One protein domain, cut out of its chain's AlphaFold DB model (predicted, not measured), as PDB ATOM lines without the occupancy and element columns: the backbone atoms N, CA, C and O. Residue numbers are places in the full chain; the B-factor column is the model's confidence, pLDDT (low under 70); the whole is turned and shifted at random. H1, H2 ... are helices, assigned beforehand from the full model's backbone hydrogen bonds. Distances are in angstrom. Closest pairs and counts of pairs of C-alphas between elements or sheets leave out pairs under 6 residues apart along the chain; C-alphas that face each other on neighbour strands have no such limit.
ATOM      1  N   ASP A 298     218.556 373.159 275.662       60.22
ATOM      2  CA  ASP A 298     217.108 373.347 275.509       60.22
ATOM      3  C   ASP A 298     216.490 372.436 274.433       60.22
ATOM      4  O   ASP A 298     215.437 371.831 274.634       60.22
ATOM      5  N   ASN A 299     217.163 372.295 273.285       69.69
ATOM      6  CA  ASN A 299     216.704 371.457 272.172       69.69
ATOM      7  C   ASN A 299     216.905 369.951 272.440       69.69
ATOM      8  O   ASN A 299     216.152 369.119 271.931       69.69
ATOM      9  N   THR A 300     217.885 369.595 273.273       85.44
ATOM     10  CA  THR A 300     218.124 368.218 273.732       85.44
ATOM     11  C   THR A 300     217.050 367.813 274.739       85.44
ATOM     12  O   THR A 300     216.391 366.791 274.562       85.44
ATOM     13  N   ASP A 301     216.792 368.651 275.740       90.44
ATOM     14  CA  ASP A 301     215.825 368.367 276.802       90.44
ATOM     15  C   ASP A 301     214.370 368.424 276.306       90.44
ATOM     16  O   ASP A 301     213.567 367.558 276.653       90.44
ATOM     17  N   LEU A 302     214.046 369.326 275.371       91.88
ATOM     18  CA  LEU A 302     212.770 369.309 274.643       91.88
ATOM     19  C   LEU A 302     212.574 368.016 273.832       91.88
ATOM     20  O   LEU A 302     211.458 367.501 273.736       91.88
ATOM     21  N   SER A 303     213.644 367.490 273.231       91.56
ATOM     22  CA  SER A 303     213.610 366.222 272.487       91.56
ATOM     23  C   SER A 303     213.416 365.020 273.414       91.56
ATOM     24  O   SER A 303     212.632 364.125 273.098       91.56
ATOM     25  N   ARG A 304     214.067 365.024 274.585       94.94
ATOM     26  CA  ARG A 304     213.905 364.000 275.627       94.94
ATOM     27  C   ARG A 304     212.482 363.990 276.190       94.94
ATOM     28  O   ARG A 304     211.832 362.953 276.129       94.94
ATOM     29  N   LEU A 305     211.958 365.141 276.619       95.75
ATOM     30  CA  LEU A 305     210.593 365.262 277.150       95.75
ATOM     31  C   LEU A 305     209.529 364.768 276.157       95.75
ATOM     32  O   LEU A 305     208.643 364.011 276.542       95.75
ATOM     33  N   LYS A 306     209.650 365.105 274.863       95.44
ATOM     34  CA  LYS A 306     208.754 364.590 273.805       95.44
ATOM     35  C   LYS A 306     208.821 363.070 273.646       95.44
ATOM     36  O   LYS A 306     207.790 362.439 273.399       95.44
ATOM     37  N   ARG A 307     210.006 362.467 273.791       96.56
ATOM     38  CA  ARG A 307     210.154 361.006 273.809       96.56
ATOM     39  C   ARG A 307     209.447 360.416 275.030       96.56
ATOM     40  O   ARG A 307     208.640 359.511 274.860       96.56
ATOM     41  N   THR A 308     209.651 360.984 276.219       97.38
ATOM     42  CA  THR A 308     208.971 360.561 277.453       97.38
ATOM     43  C   THR A 308     207.442 360.670 277.332       97.38
ATOM     44  O   THR A 308     206.756 359.691 277.613       97.38
ATOM     45  N   THR A 309     206.893 361.778 276.807       97.75
ATOM     46  CA  THR A 309     205.463 361.902 276.434       97.75
ATOM     47  C   THR A 309     205.016 360.757 275.518       97.75
ATOM     48  O   THR A 309     203.924 360.213 275.687       97.75
ATOM     49  N   THR A 310     205.831 360.388 274.529       97.81
ATOM     50  CA  THR A 310     205.474 359.366 273.532       97.81
ATOM     51  C   THR A 310     205.411 357.966 274.148       97.81
ATOM     52  O   THR A 310     204.426 357.262 273.923       97.81
ATOM     53  N   GLU A 311     206.391 357.592 274.976       97.81
ATOM     54  CA  GLU A 311     206.405 356.304 275.690       97.81
ATOM     55  C   GLU A 311     205.288 356.214 276.743       97.81
ATOM     56  O   GLU A 311     204.574 355.212 276.795       97.81
ATOM     57  N   LEU A 312     205.052 357.285 277.513       98.19
ATOM     58  CA  LEU A 312     203.946 357.368 278.478       98.19
ATOM     59  C   LEU A 312     202.585 357.170 277.795       98.19
ATOM     60  O   LEU A 312     201.749 356.405 278.274       98.19
ATOM     61  N   ASN A 313     202.364 357.813 276.642       96.75
ATOM     62  CA  ASN A 313     201.135 357.635 275.864       96.75
ATOM     63  C   ASN A 313     201.047 356.275 275.159       96.75
ATOM     64  O   ASN A 313     199.937 355.841 274.852       96.75
ATOM     65  N   LYS A 314     202.174 355.611 274.871       97.12
ATOM     66  CA  LYS A 314     202.201 354.240 274.342       97.12
ATOM     67  C   LYS A 314     201.747 353.255 275.416       97.12
ATOM     68  O   LYS A 314     200.722 352.608 275.220       97.12
ATOM     69  N   LEU A 315     202.412 353.256 276.572       97.69
ATOM     70  CA  LEU A 315     202.059 352.395 277.702       97.69
ATOM     71  C   LEU A 315     200.627 352.658 278.196       97.69
ATOM     72  O   LEU A 315     199.884 351.721 278.463       97.69
ATOM     73  N   ARG A 316     200.176 353.923 278.227       97.25
ATOM     74  CA  ARG A 316     198.786 354.246 278.591       97.25
ATOM     75  C   ARG A 316     197.754 353.603 277.656       97.25
ATOM     76  O   ARG A 316     196.685 353.235 278.134       97.25
ATOM     77  N   ARG A 317     198.034 353.491 276.350       91.56
ATOM     78  CA  ARG A 317     197.136 352.777 275.423       91.56
ATOM     79  C   ARG A 317     197.122 351.290 275.744       91.56
ATOM     80  O   ARG A 317     196.049 350.768 275.991       91.56
ATOM     81  N   GLU A 318     198.292 350.676 275.898       93.31
ATOM     82  CA  GLU A 318     198.440 349.250 276.231       93.31
ATOM     83  C   GLU A 318     197.640 348.855 277.493       93.31
ATOM     84  O   GLU A 318     196.935 347.846 277.481       93.31
ATOM     85  N   LEU A 319     197.641 349.689 278.544       94.44
ATOM     86  CA  LEU A 319     196.811 349.460 279.739       94.44
ATOM     87  C   LEU A 319     195.299 349.595 279.481       94.44
ATOM     88  O   LEU A 319     194.515 348.838 280.049       94.44
ATOM     89  N   ILE A 320     194.874 350.542 278.639       85.00
ATOM     90  CA  ILE A 320     193.455 350.761 278.295       85.00
ATOM     91  C   ILE A 320     192.938 349.671 277.356       85.00
ATOM     92  O   ILE A 320     191.799 349.227 277.498       85.00
ATOM     93  N   ASP A 321     193.771 349.207 276.431       81.50
ATOM     94  CA  ASP A 321     193.453 348.107 275.529       81.50
ATOM     95  C   ASP A 321     193.283 346.809 276.346       81.50
ATOM     96  O   ASP A 321     192.281 346.107 276.182       81.50
ATOM     97  N   LYS A 322     194.157 346.560 277.341       89.00
ATOM     98  CA  LYS A 322     194.003 345.449 278.302       89.00
ATOM     99  C   LYS A 322     192.787 345.617 279.228       89.00
ATOM    100  O   LYS A 322     192.083 344.640 279.481       89.00
ATOM    101  N   GLN A 323     192.476 346.835 279.686       89.69
ATOM    102  CA  GLN A 323     191.251 347.094 280.457       89.69
ATOM    103  C   GLN A 323     190.000 346.790 279.613       89.69
ATOM    104  O   GLN A 323     189.048 346.180 280.097       89.69
ATOM    105  N   THR A 324     190.019 347.167 278.332       78.94
ATOM    106  CA  THR A 324     188.923 346.913 277.385       78.94
ATOM    107  C   THR A 324     188.757 345.417 277.113       78.94
ATOM    108  O   THR A 324     187.633 344.932 277.036       78.94
ATOM    109  N   GLU A 325     189.850 344.654 277.027       83.69
ATOM    110  CA  GLU A 325     189.808 343.188 276.951       83.69
ATOM    111  C   GLU A 325     189.126 342.564 278.182       83.69
ATOM    112  O   GLU A 325     188.271 341.689 278.033       83.69
ATOM    113  N   ILE A 326     189.442 343.056 279.384       88.50
ATOM    114  CA  ILE A 326     188.830 342.599 280.639       88.50
ATOM    115  C   ILE A 326     187.344 342.982 280.724       88.50
ATOM    116  O   ILE A 326     186.526 342.138 281.090       88.50
ATOM    117  N   GLU A 327     186.947 344.203 280.354       82.56
ATOM    118  CA  GLU A 327     185.524 344.582 280.343       82.56
ATOM    119  C   GLU A 327     184.714 343.833 279.280       82.56
ATOM    120  O   GLU A 327     183.591 343.410 279.567       82.56
ATOM    121  N   ASP A 328     185.289 343.586 278.100       77.38
ATOM    122  CA  ASP A 328     184.698 342.712 277.086       77.38
ATOM    123  C   ASP A 328     184.486 341.300 277.649       77.38
ATOM    124  O   ASP A 328     183.408 340.733 277.474       77.38
ATOM    125  N   LEU A 329     185.465 340.750 278.381       84.94
ATOM    126  CA  LEU A 329     185.372 339.439 279.030       84.94
ATOM    127  C   LEU A 329     184.300 339.424 280.142       84.94
ATOM    128  O   LEU A 329     183.519 338.475 280.243       84.94
ATOM    129  N   ARG A 330     184.169 340.500 280.931       88.44
ATOM    130  CA  ARG A 330     183.087 340.657 281.925       88.44
ATOM    131  C   ARG A 330     181.712 340.745 281.257       88.44
ATOM    132  O   ARG A 330     180.776 340.093 281.717       88.44
ATOM    133  N   ALA A 331     181.562 341.527 280.187       73.75
ATOM    134  CA  ALA A 331     180.319 341.637 279.414       73.75
ATOM    135  C   ALA A 331     179.922 340.288 278.793       73.75
ATOM    136  O   ALA A 331     178.790 339.829 278.951       73.75
ATOM    137  N   TYR A 332     180.899 339.610 278.200       78.44
ATOM    138  CA  TYR A 332     180.799 338.263 277.666       78.44
ATOM    139  C   TYR A 332     180.259 337.247 278.704       78.44
ATOM    140  O   TYR A 332     179.280 336.540 278.436       78.44
ATOM    141  N   TYR A 333     180.821 337.202 279.920       85.06
ATOM    142  CA  TYR A 333     180.321 336.306 280.973       85.06
ATOM    143  C   TYR A 333     178.925 336.707 281.476       85.06
ATOM    144  O   TYR A 333     178.118 335.820 281.764       85.06
ATOM    145  N   ARG A 334     178.600 338.011 281.532       85.12
ATOM    146  CA  ARG A 334     177.254 338.511 281.887       85.12
ATOM    147  C   ARG A 334     176.200 338.027 280.884       85.12
ATOM    148  O   ARG A 334     175.179 337.493 281.307       85.12
ATOM    149  N   ALA A 335     176.469 338.102 279.579       73.62
ATOM    150  CA  ALA A 335     175.587 337.541 278.548       73.62
ATOM    151  C   ALA A 335     175.400 336.017 278.712       73.62
ATOM    152  O   ALA A 335     174.292 335.492 278.576       73.62
ATOM    153  N   GLY A 336     176.466 335.305 279.094       76.81
ATOM    154  CA  GLY A 336     176.407 333.885 279.455       76.81
ATOM    155  C   GLY A 336     175.582 333.580 280.714       76.81
ATOM    156  O   GLY A 336     175.025 332.490 280.815       76.81
ATOM    157  N   ILE A 337     175.475 334.502 281.675       86.19
ATOM    158  CA  ILE A 337     174.578 334.376 282.838       86.19
ATOM    159  C   ILE A 337     173.127 334.603 282.414       86.19
ATOM    160  O   ILE A 337     172.282 333.750 282.671       86.19
ATOM    161  N   GLU A 338     172.846 335.701 281.713       81.75
ATOM    162  CA  GLU A 338     171.490 336.061 281.278       81.75
ATOM    163  C   GLU A 338     170.867 334.982 280.373       81.75
ATOM    164  O   GLU A 338     169.717 334.596 280.583       81.75
ATOM    165  N   SER A 339     171.640 334.395 279.451       76.62
ATOM    166  CA  SER A 339     171.176 333.266 278.628       76.62
ATOM    167  C   SER A 339     170.858 332.001 279.437       76.62
ATOM    168  O   SER A 339     169.997 331.226 279.016       76.62
ATOM    169  N   GLU A 340     171.543 331.753 280.557       84.75
ATOM    170  CA  GLU A 340     171.276 330.594 281.422       84.75
ATOM    171  C   GLU A 340     170.033 330.856 282.285       84.75
ATOM    172  O   GLU A 340     169.142 330.016 282.347       84.75
ATOM    173  N   ILE A 341     169.914 332.059 282.864       88.81
ATOM    174  CA  ILE A 341     168.728 332.510 283.611       88.81
ATOM    175  C   ILE A 341     167.472 332.434 282.734       88.81
ATOM    176  O   ILE A 341     166.452 331.902 283.172       88.81
ATOM    177  N   LYS A 342     167.549 332.915 281.486       81.12
ATOM    178  CA  LYS A 342     166.461 332.827 280.504       81.12
ATOM    179  C   LYS A 342     166.080 331.371 280.226       81.12
ATOM    180  O   LYS A 342     164.916 331.017 280.369       81.12
ATOM    181  N   GLY A 343     167.062 330.508 279.949       81.69
ATOM    182  CA  GLY A 343     166.830 329.076 279.731       81.69
ATOM    183  C   GLY A 343     166.216 328.344 280.934       81.69
ATOM    184  O   GLY A 343     165.430 327.418 280.741       81.69
ATOM    185  N   LEU A 344     166.519 328.766 282.169       89.38
ATOM    186  CA  LEU A 344     165.857 328.258 283.375       89.38
ATOM    187  C   LEU A 344     164.399 328.738 283.480       89.38
ATOM    188  O   LEU A 344     163.520 327.936 283.783       89.38
ATOM    189  N   ILE A 345     164.133 330.020 283.211       87.88
ATOM    190  CA  ILE A 345     162.780 330.603 283.247       87.88
ATOM    191  C   ILE A 345     161.875 329.968 282.183       87.88
ATOM    192  O   ILE A 345     160.754 329.568 282.499       87.88
ATOM    193  N   ASP A 346     162.371 329.830 280.952       81.50
ATOM    194  CA  ASP A 346     161.623 329.255 279.831       81.50
ATOM    195  C   ASP A 346     161.313 327.762 280.072       81.50
ATOM    196  O   ASP A 346     160.195 327.319 279.805       81.50
ATOM    197  N   MET A 347     162.255 327.003 280.658       85.81
ATOM    198  CA  MET A 347     162.038 325.614 281.098       85.81
ATOM    199  C   MET A 347     160.887 325.528 282.109       85.81
ATOM    200  O   MET A 347     159.883 324.872 281.833       85.81
ATOM    201  N   ILE A 348     161.004 326.234 283.241       87.62
ATOM    202  CA  ILE A 348     160.025 326.186 284.339       87.62
ATOM    203  C   ILE A 348     158.637 326.616 283.842       87.62
ATOM    204  O   ILE A 348     157.636 325.974 284.159       87.62
ATOM    205  N   GLY A 349     158.570 327.658 283.006       81.50
ATOM    206  CA  GLY A 349     157.324 328.105 282.384       81.50
ATOM    207  C   GLY A 349     156.708 327.065 281.438       81.50
ATOM    208  O   GLY A 349     155.489 326.897 281.435       81.50
ATOM    209  N   SER A 350     157.528 326.337 280.669       75.00
ATOM    210  CA  SER A 350     157.058 325.281 279.757       75.00
ATOM    211  C   SER A 350     156.515 324.042 280.479       75.00
ATOM    212  O   SER A 350     155.588 323.403 279.984       75.00
ATOM    213  N   GLU A 351     157.022 323.752 281.678       79.19
ATOM    214  CA  GLU A 351     156.548 322.677 282.560       79.19
ATOM    215  C   GLU A 351     155.274 323.070 283.342       79.19
ATOM    216  O   GLU A 351     154.747 322.284 284.128       79.19
ATOM    217  N   GLY A 352     154.754 324.289 283.136       68.19
ATOM    218  CA  GLY A 352     153.617 324.840 283.881       68.19
ATOM    219  C   GLY A 352     153.968 325.274 285.311       68.19
ATOM    220  O   GLY A 352     153.071 325.552 286.110       68.19
ATOM    221  N   GLY A 353     155.260 325.333 285.643       66.12
ATOM    222  CA  GLY A 353     155.769 325.675 286.962       66.12
ATOM    223  C   GLY A 353     155.559 327.147 287.320       66.12
ATOM    224  O   GLY A 353     155.898 328.060 286.566       66.12
ATOM    225  N   GLY A 354     155.025 327.385 288.518       70.62
ATOM    226  CA  GLY A 354     155.044 328.703 289.152       70.62
ATOM    227  C   GLY A 354     156.362 328.981 289.893       70.62
ATOM    228  O   GLY A 354     157.249 328.126 289.934       70.62
ATOM    229  N   PRO A 355     156.488 330.154 290.540       75.81
ATOM    230  CA  PRO A 355     157.594 330.446 291.450       75.81
ATOM    231  C   PRO A 355     157.700 329.384 292.555       75.81
ATOM    232  O   PRO A 355     156.739 329.166 293.294       75.81
ATOM    233  N   MET A 356     158.859 328.732 292.678       87.31
ATOM    234  CA  MET A 356     159.068 327.602 293.597       87.31
ATOM    235  C   MET A 356     160.140 327.884 294.662       87.31
ATOM    236  O   MET A 356     160.979 328.782 294.529       87.31
ATOM    237  N   SER A 357     160.097 327.129 295.763       91.25
ATOM    238  CA  SER A 357     161.066 327.267 296.856       91.25
ATOM    239  C   SER A 357     162.457 326.786 296.431       91.25
ATOM    240  O   SER A 357     162.592 325.934 295.554       91.25
ATOM    241  N   PHE A 358     163.510 327.285 297.088       94.19
ATOM    242  CA  PHE A 358     164.876 326.827 296.810       94.19
ATOM    243  C   PHE A 358     165.060 325.321 297.079       94.19
ATOM    244  O   PHE A 358     165.823 324.663 296.381       94.19
ATOM    245  N   SER A 359     164.313 324.754 298.034       93.00
ATOM    246  CA  SER A 359     164.316 323.308 298.295       93.00
ATOM    247  C   SER A 359     163.776 322.509 297.098       93.00
ATOM    248  O   SER A 359     164.425 321.570 296.646       93.00
ATOM    249  N   ALA A 360     162.659 322.941 296.498       90.06
ATOM    250  CA  ALA A 360     162.118 322.327 295.279       90.06
ATOM    251  C   ALA A 360     163.007 322.566 294.038       90.06
ATOM    252  O   ALA A 360     163.100 321.714 293.157       90.06
ATOM    253  N   ALA A 361     163.711 323.699 293.982       90.69
ATOM    254  CA  ALA A 361     164.685 323.980 292.930       90.69
ATOM    255  C   ALA A 361     165.919 323.056 293.008       90.69
ATOM    256  O   ALA A 361     166.441 322.648 291.971       90.69
ATOM    257  N   LYS A 362     166.368 322.682 294.219       93.56
ATOM    258  CA  LYS A 362     167.494 321.749 294.420       93.56
ATOM    259  C   LYS A 362     167.220 320.331 293.905       93.56
ATOM    260  O   LYS A 362     168.172 319.653 293.537       93.56
ATOM    261  N   THR A 363     165.969 319.870 293.872       92.75
ATOM    262  CA  THR A 363     165.651 318.504 293.408       92.75
ATOM    263  C   THR A 363     165.650 318.362 291.883       92.75
ATOM    264  O   THR A 363     165.585 317.243 291.385       92.75
ATOM    265  N   HIS A 364     165.754 319.465 291.131       92.12
ATOM    266  CA  HIS A 364     165.779 319.466 289.667       92.12
ATOM    267  C   HIS A 364     167.226 319.573 289.145       92.12
ATOM    268  O   HIS A 364     167.811 320.661 289.200       92.12
ATOM    269  N   PRO A 365     167.816 318.508 288.555       92.62
ATOM    270  CA  PRO A 365     169.227 318.514 288.151       92.62
ATOM    271  C   PRO A 365     169.578 319.628 287.156       92.62
ATOM    272  O   PRO A 365     170.628 320.259 287.271       92.62
ATOM    273  N   ARG A 366     168.675 319.935 286.210       91.00
ATOM    274  CA  ARG A 366     168.869 321.019 285.229       91.00
ATOM    275  C   ARG A 366     168.913 322.405 285.889       91.00
ATOM    276  O   ARG A 366     169.667 323.258 285.428       91.00
ATOM    277  N   ILE A 367     168.163 322.617 286.975       93.81
ATOM    278  CA  ILE A 367     168.192 323.872 287.737       93.81
ATOM    279  C   ILE A 367     169.495 323.976 288.534       93.81
ATOM    280  O   ILE A 367     170.170 324.999 288.442       93.81
ATOM    281  N   VAL A 368     169.905 322.918 289.245       95.88
ATOM    282  CA  VAL A 368     171.171 322.901 290.006       95.88
ATOM    283  C   VAL A 368     172.377 323.176 289.102       95.88
ATOM    284  O   VAL A 368     173.173 324.065 289.409       95.88
ATOM    285  N   LEU A 369     172.474 322.495 287.956       95.00
ATOM    286  CA  LEU A 369     173.549 322.709 286.980       95.00
ATOM    287  C   LEU A 369     173.549 324.141 286.416       95.00
ATOM    288  O   LEU A 369     174.616 324.738 286.261       95.00
ATOM    289  N   GLY A 370     172.370 324.719 286.153       92.75
ATOM    290  CA  GLY A 370     172.236 326.114 285.727       92.75
ATOM    291  C   GLY A 370     172.699 327.106 286.801       92.75
ATOM    292  O   GLY A 370     173.475 328.014 286.507       92.75
ATOM    293  N   LEU A 371     172.308 326.900 288.063       96.62
ATOM    294  CA  LEU A 371     172.751 327.729 289.190       96.62
ATOM    295  C   LEU A 371     174.272 327.635 289.410       96.62
ATOM    296  O   LEU A 371     174.915 328.663 289.605       96.62
ATOM    297  N   GLN A 372     174.868 326.443 289.302       97.12
ATOM    298  CA  GLN A 372     176.326 326.239 289.363       97.12
ATOM    299  C   GLN A 372     177.070 326.846 288.158       97.12
ATOM    300  O   GLN A 372     178.216 327.287 288.279       97.12
ATOM    301  N   ALA A 373     176.452 326.876 286.974       93.50
ATOM    302  CA  ALA A 373     177.003 327.562 285.807       93.50
ATOM    303  C   ALA A 373     176.995 329.089 286.004       93.50
ATOM    304  O   ALA A 373     178.011 329.737 285.760       93.50
ATOM    305  N   ILE A 374     175.896 329.649 286.522       96.12
ATOM    306  CA  ILE A 374     175.796 331.072 286.874       96.12
ATOM    307  C   ILE A 374     176.802 331.431 287.977       96.12
ATOM    308  O   ILE A 374     177.530 332.408 287.828       96.12
ATOM    309  N   GLN A 375     176.912 330.619 289.035       97.31
ATOM    310  CA  GLN A 375     177.837 330.839 290.155       97.31
ATOM    311  C   GLN A 375     179.290 330.977 289.688       97.31
ATOM    312  O   GLN A 375     179.959 331.951 290.035       97.31
ATOM    313  N   ARG A 376     179.770 330.035 288.862       96.00
ATOM    314  CA  ARG A 376     181.139 330.069 288.321       96.00
ATOM    315  C   ARG A 376     181.380 331.302 287.449       96.00
ATOM    316  O   ARG A 376     182.395 331.967 287.620       96.00
ATOM    317  N   ARG A 377     180.433 331.647 286.566       94.81
ATOM    318  CA  ARG A 377     180.536 332.850 285.718       94.81
ATOM    319  C   ARG A 377     180.537 334.137 286.543       94.81
ATOM    320  O   ARG A 377     181.320 335.026 286.235       94.81
ATOM    321  N   ASN A 378     179.712 334.234 287.590       95.94
ATOM    322  CA  ASN A 378     179.677 335.420 288.451       95.94
ATOM    323  C   ASN A 378     180.995 335.572 289.210       95.94
ATOM    324  O   ASN A 378     181.630 336.609 289.100       95.94
ATOM    325  N   THR A 379     181.462 334.496 289.850       95.19
ATOM    326  CA  THR A 379     182.745 334.479 290.576       95.19
ATOM    327  C   THR A 379     183.907 334.918 289.672       95.19
ATOM    328  O   THR A 379     184.779 335.657 290.114       95.19
ATOM    329  N   TYR A 380     183.901 334.540 288.388       95.00
ATOM    330  CA  TYR A 380     184.905 335.003 287.423       95.00
ATOM    331  C   TYR A 380     184.730 336.486 287.023       95.00
ATOM    332  O   TYR A 380     185.714 337.210 286.920       95.00
ATOM    333  N   ILE A 381     183.498 336.989 286.860       93.94
ATOM    334  CA  ILE A 381     183.237 338.437 286.679       93.94
ATOM    335  C   ILE A 381     183.728 339.249 287.885       93.94
ATOM    336  O   ILE A 381     184.198 340.376 287.698       93.94
ATOM    337  N   ASP A 382     183.612 338.683 289.088       94.25
ATOM    338  CA  ASP A 382     184.047 339.287 290.347       94.25
ATOM    339  C   ASP A 382     185.588 339.307 290.440       94.25
ATOM    340  O   ASP A 382     186.156 340.367 290.703       94.25
ATOM    341  N   LYS A 383     186.280 338.204 290.087       94.69
ATOM    342  CA  LYS A 383     187.754 338.169 289.921       94.69
ATOM    343  C   LYS A 383     188.271 339.260 288.974       94.69
ATOM    344  O   LYS A 383     189.311 339.857 289.227       94.69
ATOM    345  N   LEU A 384     187.536 339.541 287.896       93.88
ATOM    346  CA  LEU A 384     187.890 340.544 286.883       93.88
ATOM    347  C   LEU A 384     187.671 342.010 287.325       93.88
ATOM    348  O   LEU A 384     188.039 342.914 286.575       93.88
ATOM    349  N   VAL A 385     187.076 342.283 288.498       92.50
ATOM    350  CA  VAL A 385     186.836 343.661 288.986       92.50
ATOM    351  C   VAL A 385     188.160 344.371 289.286       92.50
ATOM    352  O   VAL A 385     188.500 345.349 288.621       92.50
ATOM    353  N   THR A 386     188.915 343.869 290.265       91.81
ATOM    354  CA  THR A 386     190.128 344.521 290.784       91.81
ATOM    355  C   THR A 386     191.206 344.723 289.707       91.81
ATOM    356  O   THR A 386     191.758 345.823 289.647       91.81
ATOM    357  N   PRO A 387     191.468 343.759 288.793       92.94
ATOM    358  CA  PRO A 387     192.350 343.970 287.642       92.94
ATOM    359  C   PRO A 387     191.922 345.132 286.729       92.94
ATOM    360  O   PRO A 387     192.763 345.935 286.326       92.94
ATOM    361  N   SER A 388     190.621 345.269 286.429       93.12
ATOM    362  CA  SER A 388     190.097 346.362 285.590       93.12
ATOM    363  C   SER A 388     190.289 347.729 286.257       93.12
ATOM    364  O   SER A 388     190.760 348.679 285.630       93.12
ATOM    365  N   GLU A 389     189.978 347.821 287.553       91.94
ATOM    366  CA  GLU A 389     190.109 349.062 288.323       91.94
ATOM    367  C   GLU A 389     191.581 349.475 288.506       91.94
ATOM    368  O   GLU A 389     191.911 350.653 288.346       91.94
ATOM    369  N   ALA A 390     192.487 348.517 288.738       92.56
ATOM    370  CA  ALA A 390     193.928 348.769 288.811       92.56
ATOM    371  C   ALA A 390     194.493 349.306 287.482       92.56
ATOM    372  O   ALA A 390     195.164 350.342 287.472       92.56
ATOM    373  N   LEU A 391     194.161 348.673 286.347       94.38
ATOM    374  CA  LEU A 391     194.555 349.160 285.017       94.38
ATOM    375  C   LEU A 391     194.035 350.578 284.745       94.38
ATOM    376  O   LEU A 391     194.776 351.412 284.216       94.38
ATOM    377  N   GLN A 392     192.801 350.885 285.160       92.88
ATOM    378  CA  GLN A 392     192.242 352.228 285.022       92.88
ATOM    379  C   GLN A 392     193.060 353.266 285.800       92.88
ATOM    380  O   GLN A 392     193.430 354.300 285.234       92.88
ATOM    381  N   VAL A 393     193.376 352.990 287.071       95.12
ATOM    382  CA  VAL A 393     194.183 353.876 287.928       95.12
ATOM    383  C   VAL A 393     195.575 354.093 287.331       95.12
ATOM    384  O   VAL A 393     195.995 355.240 287.168       95.12
ATOM    385  N   HIS A 394     196.258 353.021 286.921       95.56
ATOM    386  CA  HIS A 394     197.572 353.099 286.275       95.56
ATOM    387  C   HIS A 394     197.528 353.936 284.979       95.56
ATOM    388  O   HIS A 394     198.413 354.759 284.728       95.56
ATOM    389  N   SER A 395     196.458 353.818 284.179       96.19
ATOM    390  CA  SER A 395     196.287 354.620 282.959       96.19
ATOM    391  C   SER A 395     196.160 356.130 283.233       96.19
ATOM    392  O   SER A 395     196.633 356.946 282.435       96.19
ATOM    393  N   GLU A 396     195.579 356.534 284.366       97.00
ATOM    394  CA  GLU A 396     195.459 357.947 284.750       97.00
ATOM    395  C   GLU A 396     196.738 358.498 285.401       97.00
ATOM    396  O   GLU A 396     197.072 359.666 285.183       97.00
ATOM    397  N   VAL A 397     197.522 357.666 286.097       97.50
ATOM    398  CA  VAL A 397     198.880 358.031 286.546       97.50
ATOM    399  C   VAL A 397     199.776 358.338 285.339       97.50
ATOM    400  O   VAL A 397     200.383 359.411 285.268       97.50
ATOM    401  N   LEU A 398     199.780 357.470 284.321       97.75
ATOM    402  CA  LEU A 398     200.514 357.715 283.071       97.75
ATOM    403  C   LEU A 398     200.015 358.971 282.332       97.75
ATOM    404  O   LEU A 398     200.820 359.711 281.759       97.75
ATOM    405  N   LEU A 399     198.710 359.276 282.392       97.56
ATOM    406  CA  LEU A 399     198.151 360.511 281.827       97.56
ATOM    407  C   LEU A 399     198.650 361.767 282.549       97.56
ATOM    408  O   LEU A 399     198.949 362.772 281.897       97.56
ATOM    409  N   TYR A 400     198.738 361.724 283.880       97.94
ATOM    410  CA  TYR A 400     199.296 362.811 284.682       97.94
ATOM    411  C   TYR A 400     200.765 363.064 284.314       97.94
ATOM    412  O   TYR A 400     201.127 364.204 284.009       97.94
ATOM    413  N   HIS A 401     201.589 362.012 284.244       98.12
ATOM    414  CA  HIS A 401     202.991 362.143 283.841       98.12
ATOM    415  C   HIS A 401     203.132 362.662 282.401       98.12
ATOM    416  O   HIS A 401     203.944 363.558 282.169       98.12
ATOM    417  N   SER A 402     202.310 362.201 281.448       97.69
ATOM    418  CA  SER A 402     202.343 362.715 280.068       97.69
ATOM    419  C   SER A 402     202.016 364.206 280.018       97.69
ATOM    420  O   SER A 402     202.738 364.978 279.393       97.69
ATOM    421  N   ARG A 403     200.952 364.639 280.703       97.75
ATOM    422  CA  ARG A 403     200.568 366.059 280.753       97.75
ATOM    423  C   ARG A 403     201.642 366.915 281.426       97.75
ATOM    424  O   ARG A 403     201.852 368.055 281.020       97.75
ATOM    425  N   LYS A 404     202.346 366.374 282.427       97.50
ATOM    426  CA  LYS A 404     203.486 367.039 283.075       97.50
ATOM    427  C   LYS A 404     204.672 367.191 282.111       97.50
ATOM    428  O   LYS A 404     205.215 368.288 282.025       97.50
ATOM    429  N   ALA A 405     205.013 366.158 281.334       96.00
ATOM    430  CA  ALA A 405     206.050 366.224 280.298       96.00
ATOM    431  C   ALA A 405     205.746 367.286 279.219       96.00
ATOM    432  O   ALA A 405     206.631 368.054 278.827       96.00
ATOM    433  N   ASP A 406     204.483 367.396 278.797       94.94
ATOM    434  CA  ASP A 406     204.042 368.399 277.819       94.94
ATOM    435  C   ASP A 406     204.116 369.831 278.378       94.94
ATOM    436  O   ASP A 406     204.558 370.750 277.686       94.94
ATOM    437  N   ILE A 407     203.751 370.037 279.649       93.88
ATOM    438  CA  ILE A 407     203.889 371.338 280.326       93.88
ATOM    439  C   ILE A 407     205.369 371.730 280.451       93.88
ATOM    440  O   ILE A 407     205.731 372.854 280.101       93.88
ATOM    441  N   LEU A 408     206.236 370.807 280.876       93.94
ATOM    442  CA  LEU A 408     207.683 371.042 280.965       93.94
ATOM    443  C   LEU A 408     208.282 371.369 279.586       93.94
ATOM    444  O   LEU A 408     209.076 372.301 279.468       93.94
ATOM    445  N   SER A 409     207.813 370.708 278.522       92.19
ATOM    446  CA  SER A 409     208.203 370.995 277.130       92.19
ATOM    447  C   SER A 409     207.857 372.424 276.679       92.19
ATOM    448  O   SER A 409     208.549 372.990 275.834       92.19
ATOM    449  N   LEU A 410     206.808 373.035 277.242       90.56
ATOM    450  CA  LEU A 410     206.421 374.430 276.978       90.56
ATOM    451  C   LEU A 410     207.175 375.455 277.846       90.56
ATOM    452  O   LEU A 410     207.115 376.658 277.558       90.56
ATOM    453  N   MET A 411     207.848 374.997 278.906       88.81
ATOM    454  CA  MET A 411     208.566 375.830 279.876       88.81
ATOM    455  C   MET A 411     210.089 375.813 279.680       88.81
ATOM    456  O   MET A 411     210.710 376.858 279.856       88.81
ATOM    457  N   VAL A 412     210.684 374.689 279.259       88.88
ATOM    458  CA  VAL A 412     212.145 374.561 279.057       88.88
ATOM    459  C   VAL A 412     212.686 375.556 278.023       88.88
ATOM    460  O   VAL A 412     213.743 376.139 278.216       88.88
ATOM    461  N   ALA A 413     211.899 375.887 276.994       80.06
ATOM    462  CA  ALA A 413     212.223 376.929 276.012       80.06
ATOM    463  C   ALA A 413     212.041 378.381 276.531       80.06
ATOM    464  O   ALA A 413     211.923 379.313 275.732       80.06
ATOM    465  N   LYS A 414     211.904 378.579 277.851       84.44
ATOM    466  CA  LYS A 414     211.628 379.877 278.504       84.44
ATOM    467  C   LYS A 414     212.353 380.084 279.836       84.44
ATOM    468  O   LYS A 414     212.447 381.223 280.284       84.44
ATOM    469  N   THR A 415     212.817 379.019 280.486       81.75
ATOM    470  CA  THR A 415     213.636 379.081 281.702       81.75
ATOM    471  C   THR A 415     214.487 377.818 281.823       81.75
ATOM    472  O   THR A 415     214.010 376.716 281.559       81.75
ATOM    473  N   SER A 416     215.740 377.996 282.243       74.44
ATOM    474  CA  SER A 416     216.705 376.925 282.505       74.44
ATOM    475  C   SER A 416     216.602 376.338 283.920       74.44
ATOM    476  O   SER A 416     217.298 375.377 284.229       74.44
ATOM    477  N   ASP A 417     215.769 376.920 284.786       83.25
ATOM    478  CA  ASP A 417     215.605 376.537 286.197       83.25
ATOM    479  C   ASP A 417     214.557 375.414 286.354       83.25
ATOM    480  O   ASP A 417     213.554 375.549 287.056       83.25
ATOM    481  N   ILE A 418     214.724 374.331 285.585       87.12
ATOM    482  CA  ILE A 418     213.804 373.188 285.541       87.12
ATOM    483  C   ILE A 418     214.593 371.889 285.662       87.12
ATOM    484  O   ILE A 418     215.405 371.562 284.797       87.12
ATOM    485  N   ASP A 419     214.265 371.100 286.681       91.81
ATOM    486  CA  ASP A 419     214.737 369.725 286.818       91.81
ATOM    487  C   ASP A 419     214.030 368.791 285.816       91.81
ATOM    488  O   ASP A 419     213.009 368.156 286.101       91.81
ATOM    489  N   VAL A 420     214.559 368.758 284.591       92.81
ATOM    490  CA  VAL A 420     214.121 367.831 283.539       92.81
ATOM    491  C   VAL A 420     214.631 366.411 283.811       92.81
ATOM    492  O   VAL A 420     213.906 365.450 283.555       92.81
ATOM    493  N   ASP A 421     215.839 366.268 284.359       93.69
ATOM    494  CA  ASP A 421     216.479 364.974 284.608       93.69
ATOM    495  C   ASP A 421     215.754 364.170 285.698       93.69
ATOM    496  O   ASP A 421     215.408 363.005 285.476       93.69
ATOM    497  N   GLY A 422     215.435 364.788 286.837       95.94
ATOM    498  CA  GLY A 422     214.654 364.164 287.905       95.94
ATOM    499  C   GLY A 422     213.211 363.872 287.494       95.94
ATOM    500  O   GLY A 422     212.677 362.818 287.845       95.94
ATOM    501  N   PHE A 423     212.582 364.724 286.669       97.12
ATOM    502  CA  PHE A 423     211.268 364.403 286.100       97.12
ATOM    503  C   PHE A 423     211.311 363.180 285.172       97.12
ATOM    504  O   PHE A 423     210.443 362.312 285.292       97.12
ATOM    505  N   ILE A 424     212.289 363.099 284.262       96.94
ATOM    506  CA  ILE A 424     212.428 361.953 283.352       96.94
ATOM    507  C   ILE A 424     212.699 360.680 284.153       96.94
ATOM    508  O   ILE A 424     211.995 359.696 283.953       96.94
ATOM    509  N   THR A 425     213.616 360.729 285.122       97.62
ATOM    510  CA  THR A 425     213.936 359.593 286.005       97.62
ATOM    511  C   THR A 425     212.688 359.090 286.743       97.62
ATOM    512  O   THR A 425     212.398 357.895 286.742       97.62
ATOM    513  N   ALA A 426     211.883 359.997 287.310       97.12
ATOM    514  CA  ALA A 426     210.630 359.640 287.975       97.12
ATOM    515  C   ALA A 426     209.565 359.085 287.007       97.12
ATOM    516  O   ALA A 426     208.788 358.208 287.379       97.12
ATOM    517  N   ALA A 427     209.507 359.574 285.764       97.56
ATOM    518  CA  ALA A 427     208.608 359.038 284.744       97.56
ATOM    519  C   ALA A 427     209.053 357.656 284.232       97.56
ATOM    520  O   ALA A 427     208.206 356.818 283.932       97.56
ATOM    521  N   GLU A 428     210.359 357.399 284.144       97.69
ATOM    522  CA  GLU A 428     210.924 356.105 283.745       97.69
ATOM    523  C   GLU A 428     210.736 355.036 284.830       97.69
ATOM    524  O   GLU A 428     210.385 353.906 284.487       97.69
ATOM    525  N   ALA A 429     210.836 355.400 286.114       97.69
ATOM    526  CA  ALA A 429     210.436 354.541 287.233       97.69
ATOM    527  C   ALA A 429     208.945 354.159 287.148       97.69
ATOM    528  O   ALA A 429     208.625 352.986 286.987       97.69
ATOM    529  N   VAL A 430     208.038 355.144 287.086       97.00
ATOM    530  CA  VAL A 430     206.580 354.912 286.976       97.00
ATOM    531  C   VAL A 430     206.198 354.079 285.739       97.00
ATOM    532  O   VAL A 430     205.299 353.242 285.798       97.00
ATOM    533  N   MET A 431     206.886 354.258 284.606       98.06
ATOM    534  CA  MET A 431     206.700 353.400 283.426       98.06
ATOM    535  C   MET A 431     207.260 351.981 283.597       98.06
ATOM    536  O   MET A 431     206.874 351.090 282.844       98.06
ATOM    537  N   THR A 432     208.201 351.759 284.509       97.81
ATOM    538  CA  THR A 432     208.755 350.432 284.808       97.81
ATOM    539  C   THR A 432     207.806 349.680 285.733       97.81
ATOM    540  O   THR A 432     207.348 348.602 285.358       97.81
ATOM    541  N   ASP A 433     207.386 350.307 286.833       95.69
ATOM    542  CA  ASP A 433     206.424 349.756 287.797       95.69
ATOM    543  C   ASP A 433     205.115 349.327 287.104       95.69
ATOM    544  O   ASP A 433     204.633 348.208 287.273       95.69
ATOM    545  N   HIS A 434     204.562 350.184 286.235       95.44
ATOM    546  CA  HIS A 434     203.335 349.872 285.492       95.44
ATOM    547  C   HIS A 434     203.518 348.851 284.354       95.44
ATOM    548  O   HIS A 434     202.526 348.263 283.928       95.44
ATOM    549  N   ARG A 435     204.745 348.607 283.863       96.06
ATOM    550  CA  ARG A 435     205.018 347.472 282.959       96.06
ATOM    551  C   ARG A 435     205.108 346.166 283.735       96.06
ATOM    552  O   ARG A 435     204.520 345.186 283.294       96.06
ATOM    553  N   GLN A 436     205.778 346.168 284.889       94.62
ATOM    554  CA  GLN A 436     205.864 344.998 285.762       94.62
ATOM    555  C   GLN A 436     204.463 344.553 286.213       94.62
ATOM    556  O   GLN A 436     204.073 343.415 285.961       94.62
ATOM    557  N   ALA A 437     203.650 345.483 286.724       89.62
ATOM    558  CA  ALA A 437     202.266 345.212 287.123       89.62
ATOM    559  C   ALA A 437     201.341 344.780 285.960       89.62
ATOM    560  O   ALA A 437     200.289 344.195 286.204       89.62
ATOM    561  N   LEU A 438     201.704 345.062 284.700       91.38
ATOM    562  CA  LEU A 438     201.005 344.538 283.520       91.38
ATOM    563  C   LEU A 438     201.459 343.110 283.174       91.38
ATOM    564  O   LEU A 438     200.631 342.302 282.764       91.38
ATOM    565  N   SER A 439     202.747 342.786 283.334       91.06
ATOM    566  CA  SER A 439     203.269 341.427 283.114       91.06
ATOM    567  C   SER A 439     202.899 340.435 284.220       91.06
ATOM    568  O   SER A 439     202.776 339.247 283.949       91.06
ATOM    569  N   GLU A 440     202.678 340.916 285.445       90.19
ATOM    570  CA  GLU A 440     202.257 340.120 286.611       90.19
ATOM    571  C   GLU A 440     200.724 339.951 286.704       90.19
ATOM    572  O   GLU A 440     200.205 339.430 287.688       90.19
ATOM    573  N   LEU A 441     199.973 340.400 285.689       89.00
ATOM    574  CA  LEU A 441     198.511 340.481 285.706       89.00
ATOM    575  C   LEU A 441     197.827 339.112 285.499       89.00
ATOM    576  O   LEU A 441     197.204 338.867 284.462       89.00
ATOM    577  N   ASN A 442     197.906 338.227 286.494       88.19
ATOM    578  CA  ASN A 442     197.151 336.975 286.500       88.19
ATOM    579  C   ASN A 442     195.716 337.178 287.028       88.19
ATOM    580  O   ASN A 442     195.491 337.748 288.096       88.19
ATOM    581  N   ILE A 443     194.730 336.685 286.276       84.25
ATOM    582  CA  ILE A 443     193.307 336.722 286.646       84.25
ATOM    583  C   ILE A 443     192.951 335.539 287.556       84.25
ATOM    584  O   ILE A 443     192.089 335.671 288.427       84.25
ATOM    585  N   ASP A 444     193.604 334.388 287.387       81.50
ATOM    586  CA  ASP A 444     193.224 333.170 288.103       81.50
ATOM    587  C   ASP A 444     193.689 333.173 289.567       81.50
ATOM    588  O   ASP A 444     192.999 332.593 290.408       81.50
ATOM    589  N   ASP A 445     194.733 333.935 289.907       82.12
ATOM    590  CA  ASP A 445     195.176 334.168 291.294       82.12
ATOM    591  C   ASP A 445     194.258 335.135 292.066       82.12
ATOM    592  O   ASP A 445     194.269 335.162 293.298       82.12
ATOM    593  N   ALA A 446     193.423 335.921 291.374       83.88
ATOM    594  CA  ALA A 446     192.520 336.865 292.028       83.88
ATOM    595  C   ALA A 446     191.506 336.122 292.915       83.88
ATOM    596  O   ALA A 446     190.815 335.202 292.466       83.88
ATOM    597  N   SER A 447     191.380 336.517 294.181       84.25
ATOM    598  CA  SER A 447     190.423 335.917 295.109       84.25
ATOM    599  C   SER A 447     189.031 336.542 294.953       84.25
ATOM    600  O   SER A 447     188.872 337.758 294.865       84.25
ATOM    601  N   ALA A 448     187.998 335.697 294.913       89.38
ATOM    602  CA  ALA A 448     186.599 336.113 294.848       89.38
ATOM    603  C   ALA A 448     185.724 335.099 295.593       89.38
ATOM    604  O   ALA A 448     185.901 333.889 295.440       89.38
ATOM    605  N   THR A 449     184.779 335.578 296.404       91.31
ATOM    606  CA  THR A 449     183.882 334.720 297.186       91.31
ATOM    607  C   THR A 449     182.648 334.332 296.359       91.31
ATOM    608  O   THR A 449     181.905 335.208 295.911       91.31
ATOM    609  N   PRO A 450     182.383 333.030 296.130       93.00
ATOM    610  CA  PRO A 450     181.289 332.612 295.262       93.00
ATOM    611  C   PRO A 450     179.925 332.886 295.910       93.00
ATOM    612  O   PRO A 450     179.626 332.416 297.008       93.00
ATOM    613  N   SER A 451     179.050 333.599 295.193       92.12
ATOM    614  CA  SER A 451     177.656 333.804 295.615       92.12
ATOM    615  C   SER A 451     176.940 332.469 295.851       92.12
ATOM    616  O   SER A 451     177.048 331.549 295.040       92.12
ATOM    617  N   SER A 452     176.178 332.348 296.943       96.31
ATOM    618  CA  SER A 452     175.474 331.099 297.259       96.31
ATOM    619  C   SER A 452     174.391 330.773 296.222       96.31
ATOM    620  O   SER A 452     173.690 331.661 295.727       96.31
ATOM    621  N   LEU A 453     174.204 329.478 295.931       96.94
ATOM    622  CA  LEU A 453     173.183 329.006 294.984       96.94
ATOM    623  C   LEU A 453     171.764 329.466 295.375       96.94
ATOM    624  O   LEU A 453     170.931 329.694 294.501       96.94
ATOM    625  N   GLU A 454     171.503 329.669 296.671       96.00
ATOM    626  CA  GLU A 454     170.240 330.225 297.166       96.00
ATOM    627  C   GLU A 454     170.040 331.684 296.741       96.00
ATOM    628  O   GLU A 454     168.947 332.067 296.328       96.00
ATOM    629  N   ASN A 455     171.081 332.514 296.828       95.25
ATOM    630  CA  ASN A 455     170.989 333.923 296.452       95.25
ATOM    631  C   ASN A 455     170.868 334.095 294.933       95.25
ATOM    632  O   ASN A 455     170.119 334.961 294.482       95.25
ATOM    633  N   ILE A 456     171.500 333.211 294.154       96.25
ATOM    634  CA  ILE A 456     171.293 333.125 292.702       96.25
ATOM    635  C   ILE A 456     169.848 332.687 292.402       96.25
ATOM    636  O   ILE A 456     169.162 333.333 291.608       96.25
ATOM    637  N   TRP A 457     169.326 331.663 293.092       96.00
ATOM    638  CA  TRP A 457     167.926 331.244 292.946       96.00
ATOM    639  C   TRP A 457     166.929 332.356 293.312       96.00
ATOM    640  O   TRP A 457     165.931 332.538 292.616       96.00
ATOM    641  N   LYS A 458     167.203 333.159 294.350       94.06
ATOM    642  CA  LYS A 458     166.381 334.329 294.718       94.06
ATOM    643  C   LYS A 458     166.313 335.387 293.612       94.06
ATOM    644  O   LYS A 458     165.329 336.124 293.575       94.06
ATOM    645  N   ASP A 459     167.308 335.489 292.730       91.94
ATOM    646  CA  ASP A 459     167.241 336.373 291.561       91.94
ATOM    647  C   ASP A 459     166.489 335.716 290.390       91.94
ATOM    648  O   ASP A 459     165.559 336.316 289.850       91.94
ATOM    649  N   VAL A 460     166.779 334.448 290.072       92.19
ATOM    650  CA  VAL A 460     166.044 333.670 289.048       92.19
ATOM    651  C   VAL A 460     164.538 333.650 289.340       92.19
ATOM    652  O   VAL A 460     163.731 334.013 288.487       92.19
ATOM    653  N   ASN A 461     164.146 333.313 290.570       91.44
ATOM    654  CA  ASN A 461     162.747 333.226 290.989       91.44
ATOM    655  C   ASN A 461     162.052 334.604 291.043       91.44
ATOM    656  O   ASN A 461     160.849 334.713 290.793       91.44
ATOM    657  N   ARG A 462     162.804 335.684 291.310       90.44
ATOM    658  CA  ARG A 462     162.312 337.070 291.218       90.44
ATOM    659  C   ARG A 462     162.025 337.455 289.769       90.44
ATOM    660  O   ARG A 462     160.971 338.020 289.498       90.44
ATOM    661  N   ARG A 463     162.931 337.126 288.843       88.75
ATOM    662  CA  ARG A 463     162.772 337.380 287.401       88.75
ATOM    663  C   ARG A 463     161.619 336.569 286.808       88.75
ATOM    664  O   ARG A 463     160.788 337.150 286.119       88.75
ATOM    665  N   LEU A 464     161.504 335.287 287.168       86.06
ATOM    666  CA  LEU A 464     160.354 334.422 286.861       86.06
ATOM    667  C   LEU A 464     159.031 335.062 287.323       86.06
ATOM    668  O   LEU A 464     158.081 335.165 286.552       86.06
TER     669      LEU A 464
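What this domain is: This is residues 298 to 464 of the 624 residues of an uncharacterized protein of Deltaproteobacteria bacterium (UniProt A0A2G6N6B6). One very long helix, H1, runs nearly the whole length of a rod, and H3 and H4, one after the other, run back along it. Where H1 begins, H5 folds back along H4 and H1, and these three form a bundle; towards the other end H6 lies crosswise to H3 and H1, with short H2 beside it. The printed part has 167 residues with six named helices, H1 to H6 in chain order, and no named strand: the class is all helix. It is extended, with a radius of gyration of the C-alphas of 25.0 A and spans of 81 by 24 by 17 A.

Where its parts are: H1, residues 298 to 350, is 77.0 A long, from C-alpha 298 at (217.108, 373.347, 275.509) to C-alpha 350 at (157.058, 325.281, 279.757). H4, residues 385 to 411, is 39.9 A, H5, residues 420 to 439, 28.6 A, and H3, residues 365 to 383, 27.1 A. H2 is residues 358 to 362; H6, residues 453 to 464, ends at (160.354, 334.422, 286.861).

How they stand to each other: H1 is the hub, touching four helices. Its residues 302 to 327 touch H4, opposite ways at a shallow tilt of 23 degrees; the closest C-alphas, Thr 309 and Ser 402, are 4.9 A apart. H4 and H5 form a hairpin, closest at C-alphas 401 and 427, 6.5 A. The bundle H1, H4, H5 is up and down, each running against the one before. Residues 330 to 344 of H1 touch H3, closest at C-alphas 330 and 381, 5.2 A. H6 touches H3 about perpendicular, at 74 degrees, with C-alphas 371 and 453 closest, 5.9 A. H2 touches H6, closest at C-alphas 358 and 454, 6.4 A. H3 and H5 are apart. Every O i to N i+4 pair is within hydrogen-bond range in H2 to H6; in H1, 48 of 49.

The domain as a whole: The C-alphas farthest apart, Gly 352 and Ser 416, are 81.8 A apart. The printed part has no cut; the H5 to H6 link is long, 13 residues. Residues 298 to 299 and 352 to 353 have pLDDT under 70.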